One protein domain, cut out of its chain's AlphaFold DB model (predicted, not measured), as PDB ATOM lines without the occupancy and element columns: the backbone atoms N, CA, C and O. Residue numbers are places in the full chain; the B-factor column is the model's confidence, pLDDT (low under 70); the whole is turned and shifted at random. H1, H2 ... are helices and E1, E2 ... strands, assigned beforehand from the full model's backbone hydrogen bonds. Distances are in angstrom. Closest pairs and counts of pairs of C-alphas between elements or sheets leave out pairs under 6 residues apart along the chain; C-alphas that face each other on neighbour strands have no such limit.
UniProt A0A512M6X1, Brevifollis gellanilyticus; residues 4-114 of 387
ATOM      1  N   ILE A   4     143.684 128.505  99.813       95.12
ATOM      2  CA  ILE A   4     143.928 129.890 100.219       95.12
ATOM      3  C   ILE A   4     143.217 130.823  99.236       95.12
ATOM      4  O   ILE A   4     143.312 130.650  98.020       95.12
ATOM      5  N   CYS A   5     142.485 131.808  99.758       95.62
ATOM      6  CA  CYS A   5     141.886 132.831  98.912       95.62
ATOM      7  C   CYS A   5     142.993 133.654  98.228       95.62
ATOM      8  O   CYS A   5     143.899 134.117  98.923       95.62
ATOM      9  N   PRO A   6     142.932 133.899  96.905       93.62
ATOM     10  CA  PRO A   6     143.958 134.683  96.212       93.62
ATOM     11  C   PRO A   6     144.030 136.146  96.679       93.62
ATOM     12  O   PRO A   6     145.056 136.789  96.489       93.62
ATOM     13  N   ASP A   7     142.972 136.653  97.319       94.38
ATOM     14  CA  ASP A   7     142.909 138.008  97.872       94.38
ATOM     15  C   ASP A   7     143.402 138.083  99.331       94.38
ATOM     16  O   ASP A   7     143.199 139.093 100.007       94.38
ATOM     17  N   LEU A   8     144.014 137.017  99.860       95.50
ATOM     18  CA  LEU A   8     144.576 136.995 101.208       95.50
ATOM     19  C   LEU A   8     145.940 137.700 101.254       95.50
ATOM     20  O   LEU A   8     146.867 137.331 100.537       95.50
ATOM     21  N   ILE A   9     146.096 138.627 102.197       94.50
ATOM     22  CA  ILE A   9     147.400 139.100 102.672       94.50
ATOM     23  C   ILE A   9     147.567 138.777 104.156       94.50
ATOM     24  O   ILE A   9     146.592 138.682 104.909       94.50
ATOM     25  N   SER A  10     148.820 138.663 104.587       93.75
ATOM     26  CA  SER A  10     149.186 138.505 105.992       93.75
ATOM     27  C   SER A  10     150.315 139.456 106.359       93.75
ATOM     28  O   SER A  10     151.323 139.502 105.652       93.75
ATOM     29  N   PHE A  11     150.180 140.180 107.464       91.56
ATOM     30  CA  PHE A  11     151.216 141.094 107.943       91.56
ATOM     31  C   PHE A  11     151.190 141.215 109.473       91.56
ATOM     32  O   PHE A  11     150.132 141.047 110.083       91.56
ATOM     33  N   PRO A  12     152.335 141.492 110.120       88.56
ATOM     34  CA  PRO A  12     152.363 141.800 111.545       88.56
ATOM     35  C   PRO A  12     151.872 143.240 111.776       88.56
ATOM     36  O   PRO A  12     152.428 144.173 111.203       88.56
ATOM     37  N   GLU A  13     150.858 143.446 112.623       82.25
ATOM     38  CA  GLU A  13     150.312 144.798 112.895       82.25
ATOM     39  C   GLU A  13     151.180 145.589 113.879       82.25
ATOM     40  O   GLU A  13     151.243 146.816 113.842       82.25
ATOM     41  N   SER A  14     151.866 144.909 114.795       77.38
ATOM     42  CA  SER A  14     152.710 145.577 115.789       77.38
ATOM     43  C   SER A  14     153.944 144.742 116.124       77.38
ATOM     44  O   SER A  14     154.111 144.331 117.267       77.38
ATOM     45  N   PRO A  15     154.844 144.484 115.160       78.56
ATOM     46  CA  PRO A  15     155.954 143.549 115.353       78.56
ATOM     47  C   PRO A  15     156.898 143.939 116.502       78.56
ATOM     48  O   PRO A  15     157.529 143.068 117.091       78.56
ATOM     49  N   ALA A  16     156.984 145.229 116.847       83.50
ATOM     50  CA  ALA A  16     157.817 145.709 117.949       83.50
ATOM     51  C   ALA A  16     157.214 145.453 119.345       83.50
ATOM     52  O   ALA A  16     157.964 145.261 120.297       83.50
ATOM     53  N   THR A  17     155.884 145.465 119.483       85.06
ATOM     54  CA  THR A  17     155.188 145.342 120.782       85.06
ATOM     55  C   THR A  17     154.469 144.004 120.950       85.06
ATOM     56  O   THR A  17     154.412 143.466 122.051       85.06
ATOM     57  N   HIS A  18     153.960 143.444 119.857       88.56
ATOM     58  CA  HIS A  18     153.220 142.190 119.784       88.56
ATOM     59  C   HIS A  18     153.714 141.345 118.594       88.56
ATOM     60  O   HIS A  18     153.010 141.214 117.589       88.56
ATOM     61  N   PRO A  19     154.930 140.770 118.672       87.94
ATOM     62  CA  PRO A  19     155.534 140.015 117.568       87.94
ATOM     63  C   PRO A  19     154.778 138.727 117.207       87.94
ATOM     64  O   PRO A  19     154.992 138.162 116.137       87.94
ATOM     65  N   ASP A  20     153.895 138.252 118.086       90.44
ATOM     66  CA  ASP A  20     153.069 137.065 117.882       90.44
ATOM     67  C   ASP A  20     151.686 137.371 117.285       90.44
ATOM     68  O   ASP A  20     150.916 136.443 117.052       90.44
ATOM     69  N   ARG A  21     151.363 138.645 117.014       93.44
ATOM     70  CA  ARG A  21     150.064 139.065 116.474       93.44
ATOM     71  C   ARG A  21     150.157 139.402 114.992       93.44
ATOM     72  O   ARG A  21     150.762 140.397 114.589       93.44
ATOM     73  N   TRP A  22     149.486 138.586 114.191       94.75
ATOM     74  CA  TRP A  22     149.356 138.754 112.750       94.75
ATOM     75  C   TRP A  22     147.946 139.188 112.388       94.75
ATOM     76  O   TRP A  22     146.980 138.771 113.020       94.75
ATOM     77  N   VAL A  23     147.823 139.995 111.342       95.50
ATOM     78  CA  VAL A  23     146.554 140.254 110.666       95.50
ATOM     79  C   VAL A  23     146.505 139.374 109.433       95.50
ATOM     80  O   VAL A  23     147.407 139.418 108.598       95.50
ATOM     81  N   LEU A  24     145.440 138.588 109.319       97.00
ATOM     82  CA  LEU A  24     145.083 137.857 108.110       97.00
ATOM     83  C   LEU A  24     143.882 138.559 107.501       97.00
ATOM     84  O   LEU A  24     142.831 138.636 108.140       97.00
ATOM     85  N   MET A  25     144.040 139.101 106.298       96.12
ATOM     86  CA  MET A  25     143.049 139.977 105.687       96.12
ATOM     87  C   MET A  25     142.778 139.576 104.248       96.12
ATOM     88  O   MET A  25     143.694 139.493 103.438       96.12
ATOM     89  N   ASN A  26     141.505 139.413 103.913       95.69
ATOM     90  CA  ASN A  26     141.070 139.433 102.529       95.69
ATOM     91  C   ASN A  26     140.997 140.901 102.080       95.69
ATOM     92  O   ASN A  26     140.120 141.641 102.532       95.69
ATOM     93  N   VAL A  27     141.923 141.352 101.231       92.69
ATOM     94  CA  VAL A  27     142.015 142.771 100.832       92.69
ATOM     95  C   VAL A  27     140.821 143.243 100.014       92.69
ATOM     96  O   VAL A  27     140.506 144.433 100.016       92.69
ATOM     97  N   HIS A  28     140.131 142.327  99.335       90.81
ATOM     98  CA  HIS A  28     138.974 142.662  98.521       90.81
ATOM     99  C   HIS A  28     137.738 142.850  99.408       90.81
ATOM    100  O   HIS A  28     137.162 143.939  99.443       90.81
ATOM    101  N   THR A  29     137.358 141.825 100.183       91.19
ATOM    102  CA  THR A  29     136.161 141.830 101.052       91.19
ATOM    103  C   THR A  29     136.353 142.631 102.343       91.19
ATOM    104  O   THR A  29     135.375 142.991 103.006       91.19
ATOM    105  N   ARG A  30     137.613 142.908 102.704       91.62
ATOM    106  CA  ARG A  30     138.067 143.499 103.978       91.62
ATOM    107  C   ARG A  30     137.655 142.683 105.199       91.62
ATOM    108  O   ARG A  30     137.575 143.208 106.309       91.62
ATOM    109  N   GLN A  31     137.342 141.406 105.003       93.81
ATOM    110  CA  GLN A  31     137.210 140.460 106.100       93.81
ATOM    111  C   GLN A  31     138.594 140.132 106.651       93.81
ATOM    112  O   GLN A  31     139.571 140.076 105.903       93.81
ATOM    113  N   CYS A  32     138.692 139.961 107.964       96.25
ATOM    114  CA  CYS A  32     139.978 139.740 108.609       96.25
ATOM    115  C   CYS A  32     139.845 139.086 109.982       96.25
ATOM    116  O   CYS A  32     138.792 139.134 110.624       96.25
ATOM    117  N   ILE A  33     140.951 138.510 110.442       97.56
ATOM    118  CA  ILE A  33     141.143 138.050 111.817       97.56
ATOM    119  C   ILE A  33     142.532 138.454 112.305       97.56
ATOM    120  O   ILE A  33     143.460 138.608 111.507       97.56
ATOM    121  N   GLY A  34     142.670 138.601 113.620       97.19
ATOM    122  CA  GLY A  34     143.975 138.572 114.259       97.19
ATOM    123  C   GLY A  34     144.337 137.116 114.514       97.19
ATOM    124  O   GLY A  34     143.460 136.330 114.863       97.19
ATOM    125  N   ALA A  35     145.593 136.734 114.344       97.19
ATOM    126  CA  ALA A  35     146.013 135.344 114.428       97.19
ATOM    127  C   ALA A  35     147.409 135.203 115.035       97.19
ATOM    128  O   ALA A  35     148.269 136.065 114.845       97.19
ATOM    129  N   GLY A  36     147.622 134.105 115.760       95.88
ATOM    130  CA  GLY A  36     148.957 133.666 116.148       95.88
ATOM    131  C   GLY A  36     149.719 133.103 114.941       95.88
ATOM    132  O   GLY A  36     149.086 132.664 113.973       95.88
ATOM    133  N   PRO A  37     151.065 133.070 114.969       93.62
ATOM    134  CA  PRO A  37     151.870 132.513 113.879       93.62
ATOM    135  C   PRO A  37     151.522 131.051 113.561       93.62
ATOM    136  O   PRO A  37     151.640 130.632 112.412       93.62
ATOM    137  N   GLU A  38     151.039 130.284 114.543       93.88
ATOM    138  CA  GLU A  38     150.589 128.901 114.365       93.88
ATOM    139  C   GLU A  38     149.441 128.751 113.345       93.88
ATOM    140  O   GLU A  38     149.349 127.732 112.662       93.88
ATOM    141  N   VAL A  39     148.604 129.779 113.162       95.94
ATOM    142  CA  VAL A  39     147.484 129.760 112.202       95.94
ATOM    143  C   VAL A  39     147.982 129.752 110.753       95.94
ATOM    144  O   VAL A  39     147.307 129.222 109.870       95.94
ATOM    145  N   LEU A  40     149.177 130.293 110.488       92.88
ATOM    146  CA  LEU A  40     149.760 130.319 109.143       92.88
ATOM    147  C   LEU A  40     150.020 128.904 108.606       92.88
ATOM    148  O   LEU A  40     149.870 128.664 107.410       92.88
ATOM    149  N   ALA A  41     150.353 127.954 109.487       91.69
ATOM    150  CA  ALA A  41     150.532 126.555 109.105       91.69
ATOM    151  C   ALA A  41     149.205 125.907 108.673       91.69
ATOM    152  O   ALA A  41     149.184 125.150 107.704       91.69
ATOM    153  N   VAL A  42     148.096 126.257 109.333       93.38
ATOM    154  CA  VAL A  42     146.749 125.785 108.966       93.38
ATOM    155  C   VAL A  42     146.289 126.387 107.645       93.38
ATOM    156  O   VAL A  42     145.648 125.706 106.853       93.38
ATOM    157  N   LEU A  43     146.630 127.648 107.365       91.62
ATOM    158  CA  LEU A  43     146.360 128.243 106.054       91.62
ATOM    159  C   LEU A  43     147.083 127.498 104.925       91.62
ATOM    160  O   LEU A  43     146.501 127.315 103.859       91.62
ATOM    161  N   ALA A  44     148.329 127.076 105.157       90.38
ATOM    162  CA  ALA A  44     149.134 126.368 104.164       90.38
ATOM    163  C   ALA A  44     148.618 124.949 103.867       90.38
ATOM    164  O   ALA A  44     148.728 124.495 102.730       90.38
ATOM    165  N   ASP A  45     148.059 124.263 104.868       91.94
ATOM    166  CA  ASP A  45     147.500 122.916 104.730       91.94
ATOM    167  C   ASP A  45     146.256 122.742 105.629       91.94
ATOM    168  O   ASP A  45     146.347 122.201 106.737       91.94
ATOM    169  N   PRO A  46     145.076 123.222 105.187       91.31
ATOM    170  CA  PRO A  46     143.867 123.222 106.014       91.31
ATOM    171  C   PRO A  46     143.281 121.823 106.240       91.31
ATOM    172  O   PRO A  46     142.509 121.626 107.181       91.31
ATOM    173  N   ASP A  47     143.638 120.850 105.400       90.19
ATOM    174  CA  ASP A  47     143.135 119.477 105.490       90.19
ATOM    175  C   ASP A  47     143.960 118.636 106.492       90.19
ATOM    176  O   ASP A  47     143.484 117.615 107.006       90.19
ATOM    177  N   LYS A  48     145.167 119.090 106.860       90.31
ATOM    178  CA  LYS A  48     146.004 118.468 107.893       90.31
ATOM    179  C   LYS A  48     145.482 118.768 109.297       90.31
ATOM    180  O   LYS A  48     145.878 119.727 109.952       90.31
ATOM    181  N   THR A  49     144.610 117.889 109.775       85.94
ATOM    182  CA  THR A  49     144.023 117.990 111.117       85.94
ATOM    183  C   THR A  49     145.071 117.760 112.208       85.94
ATOM    184  O   THR A  49     145.834 116.793 112.155       85.94
ATOM    185  N   THR A  50     145.067 118.612 113.235       87.19
ATOM    186  CA  THR A  50     145.887 118.458 114.447       87.19
ATOM    187  C   THR A  50     145.012 118.525 115.705       87.19
ATOM    188  O   THR A  50     143.850 118.928 115.649       87.19
ATOM    189  N   SER A  51     145.567 118.124 116.854       87.44
ATOM    190  CA  SER A  51     144.950 118.312 118.176       87.44
ATOM    191  C   SER A  51     145.409 119.601 118.874       87.44
ATOM    192  O   SER A  51     145.241 119.733 120.085       87.44
ATOM    193  N   GLU A  52     146.062 120.506 118.144       92.56
ATOM    194  CA  GLU A  52     146.550 121.775 118.681       92.56
ATOM    195  C   GLU A  52     145.409 122.791 118.804       92.56
ATOM    196  O   GLU A  52     144.355 122.669 118.173       92.56
ATOM    197  N   THR A  53     145.629 123.806 119.633       95.44
ATOM    198  CA  THR A  53     144.741 124.962 119.753       95.44
ATOM    199  C   THR A  53     145.398 126.182 119.138       95.44
ATOM    200  O   THR A  53     146.585 126.422 119.361       95.44
ATOM    201  N   TYR A  54     144.610 126.985 118.437       97.31
ATOM    202  CA  TYR A  54     145.101 128.123 117.673       97.31
ATOM    203  C   TYR A  54     144.573 129.433 118.242       97.31
ATOM    204  O   TYR A  54     143.364 129.576 118.442       97.31
ATOM    205  N   ARG A  55     145.466 130.400 118.474       97.25
ATOM    206  CA  ARG A  55     145.093 131.712 119.010       97.25
ATOM    207  C   ARG A  55     144.558 132.611 117.904       97.25
ATOM    208  O   ARG A  55     145.239 132.862 116.906       97.25
ATOM    209  N   VAL A  56     143.351 133.127 118.106       97.75
ATOM    210  CA  VAL A  56     142.661 134.010 117.162       97.75
ATOM    211  C   VAL A  56     142.028 135.189 117.894       97.75
ATOM    212  O   VAL A  56     141.455 135.040 118.968       97.75
ATOM    213  N   TRP A  57     142.077 136.372 117.288       97.25
ATOM    214  CA  TRP A  57     141.435 137.586 117.783       97.25
ATOM    215  C   TRP A  57     140.351 138.066 116.816       97.25
ATOM    216  O   TRP A  57     140.559 138.173 115.601       97.25
ATOM    217  N   LYS A  58     139.192 138.440 117.363       94.88
ATOM    218  CA  LYS A  58     138.096 139.065 116.607       94.88
ATOM    219  C   LYS A  58     138.354 140.560 116.433       94.88
ATOM    220  O   LYS A  58     137.915 141.399 117.229       94.88
ATOM    221  N   ILE A  59     139.090 140.874 115.371       95.31
ATOM    222  CA  ILE A  59     139.525 142.242 115.062       95.31
ATOM    223  C   ILE A  59     138.688 142.915 113.975       95.31
ATOM    224  O   ILE A  59     138.751 144.133 113.847       95.31
ATOM    225  N   TRP A  60     137.898 142.159 113.208       93.94
ATOM    226  CA  TRP A  60     137.042 142.724 112.168       93.94
ATOM    227  C   TRP A  60     135.986 143.670 112.751       93.94
ATOM    228  O   TRP A  60     135.381 143.383 113.788       93.94
ATOM    229  N   ARG A  61     135.742 144.791 112.067       91.69
ATOM    230  CA  ARG A  61     134.677 145.752 112.386       91.69
ATOM    231  C   ARG A  61     134.235 146.508 111.137       91.69
ATOM    232  O   ARG A  61     135.059 146.836 110.297       91.69
ATOM    233  N   PHE A  62     132.968 146.895 111.040       90.81
ATOM    234  CA  PHE A  62     132.504 147.763 109.953       90.81
ATOM    235  C   PHE A  62     132.762 149.242 110.287       90.81
ATOM    236  O   PHE A  62     131.858 149.963 110.687       90.81
ATOM    237  N   SER A  63     134.008 149.700 110.161       89.62
ATOM    238  CA  SER A  63     134.445 151.071 110.505       89.62
ATOM    239  C   SER A  63     133.700 152.185 109.767       89.62
ATOM    240  O   SER A  63     133.604 153.292 110.281       89.62
ATOM    241  N   ASN A  64     133.104 151.906 108.604       87.44
ATOM    242  CA  ASN A  64     132.329 152.904 107.864       87.44
ATOM    243  C   ASN A  64     131.060 153.380 108.590       87.44
ATOM    244  O   ASN A  64     130.461 154.340 108.131       87.44
ATOM    245  N   ILE A  65     130.648 152.772 109.713       87.94
ATOM    246  CA  ILE A  65     129.599 153.361 110.570       87.94
ATOM    247  C   ILE A  65     130.042 154.654 111.265       87.94
ATOM    248  O   ILE A  65     129.183 155.455 111.645       87.94
ATOM    249  N   ASP A  66     131.353 154.843 111.444       86.31
ATOM    250  CA  ASP A  66     131.936 156.005 112.122       86.31
ATOM    251  C   ASP A  66     131.935 157.242 111.213       86.31
ATOM    252  O   ASP A  66     131.964 158.375 111.691       86.31
ATOM    253  N   GLY A  67     131.928 157.017 109.898       87.31
ATOM    254  CA  GLY A  67     132.166 158.043 108.899       87.31
ATOM    255  C   GLY A  67     132.142 157.471 107.484       87.31
ATOM    256  O   GLY A  67     132.740 156.420 107.243       87.31
ATOM    257  N   LEU A  68     131.561 158.191 106.518       84.00
ATOM    258  CA  LEU A  68     131.711 157.858 105.090       84.00
ATOM    259  C   LEU A  68     133.196 157.749 104.693       84.00
ATOM    260  O   LEU A  68     133.580 156.850 103.949       84.00
ATOM    261  N   LEU A  69     134.020 158.642 105.240       87.75
ATOM    262  CA  LEU A  69     135.455 158.754 104.973       87.75
ATOM    263  C   LEU A  69     136.318 158.043 106.025       87.75
ATOM    264  O   LEU A  69     137.535 158.204 106.031       87.75
ATOM    265  N   ALA A  70     135.695 157.290 106.937       87.69
ATOM    266  CA  ALA A  70     136.422 156.526 107.937       87.69
ATOM    267  C   ALA A  70     137.249 155.417 107.277       87.69
ATOM    268  O   ALA A  70     136.918 154.932 106.191       87.69
ATOM    269  N   ASP A  71     138.287 154.977 107.991       88.56
ATOM    270  CA  ASP A  71     139.190 153.901 107.590       88.56
ATOM    271  C   ASP A  71     138.467 152.748 106.864       88.56
ATOM    272  O   ASP A  71     137.758 151.968 107.508       88.56
ATOM    273  N   PRO A  72     138.676 152.556 105.553       88.50
ATOM    274  CA  PRO A  72     137.965 151.548 104.774       88.50
ATOM    275  C   PRO A  72     138.468 150.115 105.009       88.50
ATOM    276  O   PRO A  72     137.925 149.186 104.404       88.50
ATOM    277  N   SER A  73     139.479 149.910 105.860       89.69
ATOM    278  CA  SER A  73     140.140 148.607 106.060       89.69
ATOM    279  C   SER A  73     139.381 147.660 106.986       89.69
ATOM    280  O   SER A  73     139.657 146.467 106.985       89.69
ATOM    281  N   ARG A  74     138.407 148.159 107.756       90.94
ATOM    282  CA  ARG A  74     137.466 147.340 108.538       90.94
ATOM    283  C   ARG A  74     138.094 146.404 109.590       90.94
ATOM    284  O   ARG A  74     137.590 145.305 109.835       90.94
ATOM    285  N   PHE A  75     139.153 146.846 110.273       91.88
ATOM    286  CA  PHE A  75     139.734 146.104 111.401       91.88
ATOM    287  C   PHE A  75     140.230 147.001 112.541       91.88
ATOM    288  O   PHE A  75     140.469 148.195 112.359       91.88
ATOM    289  N   LYS A  76     140.339 146.436 113.750       91.06
ATOM    290  CA  LYS A  76     140.914 147.092 114.933       91.06
ATOM    291  C   LYS A  76     142.434 147.156 114.785       91.06
ATOM    292  O   LYS A  76     143.093 146.128 114.889       91.06
ATOM    293  N   ARG A  77     142.981 148.349 114.566       85.44
ATOM    294  CA  ARG A  77     144.422 148.545 114.322       85.44
ATOM    295  C   ARG A  77     145.288 148.409 115.545       85.44
ATOM    296  O   ARG A  77     146.315 147.755 115.509       85.44
ATOM    297  N   ASP A  78     144.872 149.033 116.638       86.38
ATOM    298  CA  ASP A  78     145.676 148.981 117.843       86.38
ATOM    299  C   ASP A  78     145.644 147.558 118.402       86.38
ATOM    300  O   ASP A  78     144.660 147.143 119.026       86.38
ATOM    301  N   ALA A  79     146.722 146.816 118.150       88.50
ATOM    302  CA  ALA A  79     146.884 145.453 118.608       88.50
ATOM    303  C   ALA A  79     146.731 145.362 120.126       88.50
ATOM    304  O   ALA A  79     146.181 144.371 120.596       88.50
ATOM    305  N   ALA A  80     147.095 146.392 120.898       88.25
ATOM    306  CA  ALA A  80     146.919 146.397 122.350       88.25
ATOM    307  C   ALA A  80     145.438 146.294 122.765       88.25
ATOM    308  O   ALA A  80     145.124 145.727 123.811       88.25
ATOM    309  N   THR A  81     144.509 146.750 121.915       91.06
ATOM    310  CA  THR A  81     143.056 146.695 122.165       91.06
ATOM    311  C   THR A  81     142.405 145.359 121.806       91.06
ATOM    312  O   THR A  81     141.204 145.182 122.020       91.06
ATOM    313  N   TRP A  82     143.156 144.405 121.245       93.38
ATOM    314  CA  TRP A  82     142.586 143.129 120.800       93.38
ATOM    315  C   TRP A  82     142.135 142.234 121.961       93.38
ATOM    316  O   TRP A  82     141.270 141.385 121.757       93.38
ATOM    317  N   GLY A  83     142.680 142.443 123.164       92.25
ATOM    318  CA  GLY A  83     142.400 141.619 124.339       92.25
ATOM    319  C   GLY A  83     143.039 140.228 124.273       92.25
ATOM    320  O   GLY A  83     144.033 140.011 123.572       92.25
ATOM    321  N   GLU A  84     142.468 139.292 125.031       94.50
ATOM    322  CA  GLU A  84     142.896 137.890 125.056       94.50
ATOM    323  C   GLU A  84     142.424 137.132 123.803       94.50
ATOM    324  O   GLU A  84     141.314 137.385 123.321       94.50
ATOM    325  N   PRO A  85     143.235 136.204 123.262       96.44
ATOM    326  CA  PRO A  85     142.829 135.391 122.126       96.44
ATOM    327  C   PRO A  85     141.744 134.379 122.502       96.44
ATOM    328  O   PRO A  85     141.741 133.794 123.586       96.44
ATOM    329  N   GLU A  86     140.880 134.083 121.538       97.31
ATOM    330  CA  GLU A  86     140.102 132.851 121.524       97.31
ATOM    331  C   GLU A  86     141.015 131.699 121.089       97.31
ATOM    332  O   GLU A  86     141.722 131.802 120.087       97.31
ATOM    333  N   ASN A  87     140.999 130.601 121.844       97.44
ATOM    334  CA  ASN A  87     141.717 129.379 121.494       97.44
ATOM    335  C   ASN A  87     140.750 128.441 120.772       97.44
ATOM    336  O   ASN A  87     139.803 127.945 121.383       97.44
ATOM    337  N   LEU A  88     140.966 128.231 119.475       97.38
ATOM    338  CA  LEU A  88     140.088 127.426 118.625       97.38
ATOM    339  C   LEU A  88     140.722 126.069 118.323       97.38
ATOM    340  O   LEU A  88     141.931 125.985 118.116       97.38
ATOM    341  N   ASP A  89     139.907 125.018 118.252       97.00
ATOM    342  CA  ASP A  89     140.318 123.755 117.640       97.00
ATOM    343  C   ASP A  89     140.444 123.894 116.109       97.00
ATOM    344  O   ASP A  89     139.953 124.856 115.507       97.00
ATOM    345  N   HIS A  90     141.081 122.908 115.468       96.38
ATOM    346  CA  HIS A  90     141.322 122.894 114.020       96.38
ATOM    347  C   HIS A  90     140.050 123.089 113.184       96.38
ATOM    348  O   HIS A  90     140.025 123.912 112.269       96.38
ATOM    349  N   GLY A  91     138.976 122.358 113.495       95.44
ATOM    350  CA  GLY A  91     137.735 122.407 112.721       95.44
ATOM    351  C   GLY A  91     137.046 123.766 112.836       95.44
ATOM    352  O   GLY A  91     136.608 124.338 111.831       95.44
ATOM    353  N   THR A  92     137.007 124.319 114.048       96.94
ATOM    354  CA  THR A  92     136.446 125.648 114.316       96.94
ATOM    355  C   THR A  92     137.265 126.755 113.645       96.94
ATOM    356  O   THR A  92     136.681 127.672 113.058       96.94
ATOM    357  N   LEU A  93     138.601 126.657 113.654       97.25
ATOM    358  CA  LEU A  93     139.481 127.588 112.944       97.25
ATOM    359  C   LEU A  93     139.236 127.549 111.431       97.25
ATOM    360  O   LEU A  93     138.980 128.594 110.834       97.25
ATOM    361  N   VAL A  94     139.261 126.366 110.807       96.44
ATOM    362  CA  VAL A  94     139.039 126.224 109.356       96.44
ATOM    363  C   VAL A  94     137.680 126.798 108.955       96.44
ATOM    364  O   VAL A  94     137.581 127.515 107.957       96.44
ATOM    365  N   LYS A  95     136.635 126.563 109.760       95.75
ATOM    366  CA  LYS A  95     135.321 127.174 109.537       95.75
ATOM    367  C   LYS A  95     135.390 128.705 109.583       95.75
ATOM    368  O   LYS A  95     134.855 129.357 108.690       95.75
ATOM    369  N   MET A  96     136.057 129.283 110.584       96.62
ATOM    370  CA  MET A  96     136.211 130.737 110.694       96.62
ATOM    371  C   MET A  96     136.974 131.328 109.502       96.62
ATOM    372  O   MET A  96     136.555 132.350 108.960       96.62
ATOM    373  N   LEU A  97     138.054 130.677 109.059       97.00
ATOM    374  CA  LEU A  97     138.821 131.103 107.888       97.00
ATOM    375  C   LEU A  97     137.951 131.134 106.621       97.00
ATOM    376  O   LEU A  97     138.072 132.064 105.826       97.00
ATOM    377  N   LYS A  98     137.028 130.176 106.452       95.62
ATOM    378  CA  LYS A  98     136.048 130.180 105.350       95.62
ATOM    379  C   LYS A  98     134.989 131.272 105.494       95.62
ATOM    380  O   LYS A  98     134.711 131.994 104.536       95.62
ATOM    381  N   ASP A  99     134.434 131.443 106.693       93.88
ATOM    382  CA  ASP A  99     133.434 132.484 106.977       93.88
ATOM    383  C   ASP A  99     133.987 133.900 106.698       93.88
ATOM    384  O   ASP A  99     133.241 134.797 106.284       93.88
ATOM    385  N   GLN A 100     135.300 134.091 106.881       95.06
ATOM    386  CA  GLN A 100     136.034 135.335 106.617       95.06
ATOM    387  C   GLN A 100     136.673 135.412 105.216       95.06
ATOM    388  O   GLN A 100     137.438 136.335 104.951       95.06
ATOM    389  N   CYS A 101     136.383 134.471 104.310       96.00
ATOM    390  CA  CYS A 101     136.984 134.399 102.967       96.00
ATOM    391  C   CYS A 101     138.520 134.406 102.947       96.00
ATOM    392  O   CYS A 101     139.127 134.921 102.007       96.00
ATOM    393  N   LEU A 102     139.161 133.875 103.981       97.06
ATOM    394  CA  LEU A 102     140.610 133.666 104.020       97.06
ATOM    395  C   LEU A 102     140.956 132.303 103.399       97.06
ATOM    396  O   LEU A 102     141.974 132.157 102.726       97.06
ATOM    397  N   LEU A 103     140.044 131.339 103.549       96.69
ATOM    398  CA  LEU A 103     139.974 130.105 102.770       96.69
ATOM    399  C   LEU A 103     138.711 130.107 101.906       96.69
ATOM    400  O   LEU A 103     137.672 130.634 102.309       96.69
ATOM    401  N   ILE A 104     138.789 129.484 100.736       96.25
ATOM    402  CA  ILE A 104     137.660 129.302  99.818       96.25
ATOM    403  C   ILE A 104     137.612 127.855  99.331       96.25
ATOM    404  O   ILE A 104     138.643 127.197  99.222       96.25
ATOM    405  N   ASP A 105     136.417 127.347  99.041       93.38
ATOM    406  CA  ASP A 105     136.265 126.012  98.446       93.38
ATOM    407  C   ASP A 105     136.584 126.044  96.946       93.38
ATOM    408  O   ASP A 105     137.297 125.185  96.430       93.38
ATOM    409  N   ASP A 106     136.122 127.086  96.258       94.50
ATOM    410  CA  ASP A 106     136.402 127.337  94.853       94.50
ATOM    411  C   ASP A 106     136.296 128.839  94.528       94.50
ATOM    412  O   ASP A 106     135.696 129.632  95.264       94.50
ATOM    413  N   LEU A 107     136.928 129.236  93.424       94.12
ATOM    414  CA  LEU A 107     137.032 130.636  93.018       94.12
ATOM    415  C   LEU A 107     135.729 131.183  92.419       94.12
ATOM    416  O   LEU A 107     135.475 132.384  92.508       94.12
ATOM    417  N   GLU A 108     134.908 130.331  91.807       94.06
ATOM    418  CA  GLU A 108     133.661 130.732  91.156       94.06
ATOM    419  C   GLU A 108     132.609 131.115  92.202       94.06
ATOM    420  O   GLU A 108     132.088 132.231  92.174       94.06
ATOM    421  N   SER A 109     132.392 130.255  93.197       92.88
ATOM    422  CA  SER A 109     131.530 130.508  94.351       92.88
ATOM    423  C   SER A 109     131.981 131.738  95.131       92.88
ATOM    424  O   SER A 109     131.142 132.530  95.553       92.88
ATOM    425  N   TYR A 110     133.295 131.937  95.305       94.56
ATOM    426  CA  TYR A 110     133.835 133.141  95.938       94.56
ATOM    427  C   TYR A 110     133.490 134.408  95.144       94.56
ATOM    428  O   TYR A 110     132.959 135.361  95.715       94.56
ATOM    429  N   ARG A 111     133.713 134.402  93.824       92.12
ATOM    430  CA  ARG A 111     133.385 135.533  92.942       92.12
ATOM    431  C   ARG A 111     131.886 135.833  92.905       92.12
ATOM    432  O   ARG A 111     131.501 136.998  92.931       92.12
ATOM    433  N   ALA A 112     131.035 134.810  92.947       92.50
ATOM    434  CA  ALA A 112     129.582 134.981  93.002       92.50
ATOM    435  C   ALA A 112     129.103 135.714  94.273       92.50
ATOM    436  O   ALA A 112     127.998 136.260  94.309       92.50
ATOM    437  N   ARG A 113     129.924 135.784  95.334       93.12
ATOM    438  CA  ARG A 113     129.579 136.549  96.543       93.12
ATOM    439  C   ARG A 113     129.576 138.058  96.314       93.12
ATOM    440  O   ARG A 113     128.974 138.756  97.121       93.12
ATOM    441  N   PHE A 114     130.196 138.577  95.257       91.00
ATOM    442  CA  PHE A 114     130.203 140.018  94.961       91.00
ATOM    443  C   PHE A 114     128.931 140.511  94.251       91.00
ATOM    444  O   PHE A 114     128.784 141.707  94.004       91.00
TER     445      PHE A 114
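Overview. This is residues 4 to 114 of the 387 residues of a protein of Brevifollis gellanilyticus (UniProt A0A512M6X1). A strongly twisted sheet of five antiparallel strands has H3 over one face near E5, with H1 on that same face but beside the strands. A long loop, residues 58 to 78, runs out from E4 to one far end of the flat outline, while H4 lies away from the sheet and the other helices. The printed part has 111 residues, in the order E1 E2 E3 H1 E4 H2 E5 H3 H4; the class is mixed, helices and strands, with 48 residues, under half, in named elements. It is compact, with a radius of gyration of the C-alphas of 14.0 A and spans of 41 by 38 by 19 A.

Arrangement. The sheet runs E1, residues 8 to 12, E2, 22 to 26, E3, 32 to 35, E4, 54 to 57, and E5, 86 to 88, with E1 and E5 as edge strands. E1, E2 and E3 form a meander, each strand the antiparallel neighbour of the one before, with hairpins E1 and E2, and E2 and E3. Pairs within hydrogen-bond range include N 9 and O 25, 2.8 A; N 24 and O 33, 3.0 A; N 57 and O 34, 2.8 A; and N 54 and O 88, 2.9 A. Pairing is staggered: E4 pairs with E5 over residues 54 to 56 and with E3 over 56 to 57. H3, residues 90 to 99, has a height of 8.5 A over the sheet and is only just over E5, with 3 of its 10 C-alphas on that strand; it runs along it at 20 degrees on the local plane. H1, residues 38 to 44, is on the same face, over none of the strands; its closest C-alphas to E4 are those of Val 39 and Tyr 54, 6.2 A. H1 and H3 on one face of the sheet E1 E2 E3 E4 E5 make two layers, the sheet being one layer and the helices on one face of it the other. H1 and H3 are close but not clearly touching, Val 42 and Val 94 having the closest C-alphas at 7.7 A. H2, residues 79 to 82, only grazes the sheet. H4, residues 107 to 112, is not on the sheet and is apart from H3. Every O i to N i+4 pair is within hydrogen-bond range in H3 and H4, and 2 of 3 in H1; H2 is too short for one.

Along the chain. E1 begins at C-alpha 8 (144.576, 136.995, 101.208) and spans 13.8 A; E2 spans 13.2 A. H3 spans 14.3 A and H1 10.6 A. H4 ends at C-alpha 112 (129.582, 134.981, 93.002).

Size, cuts and confidence. The C-alphas farthest apart are those of Ser 51 and Leu 68, 43.7 A. The link E4 to H2, 21 residues, is long. The printed part has no cut, and no printed residue is under 70 in pLDDT.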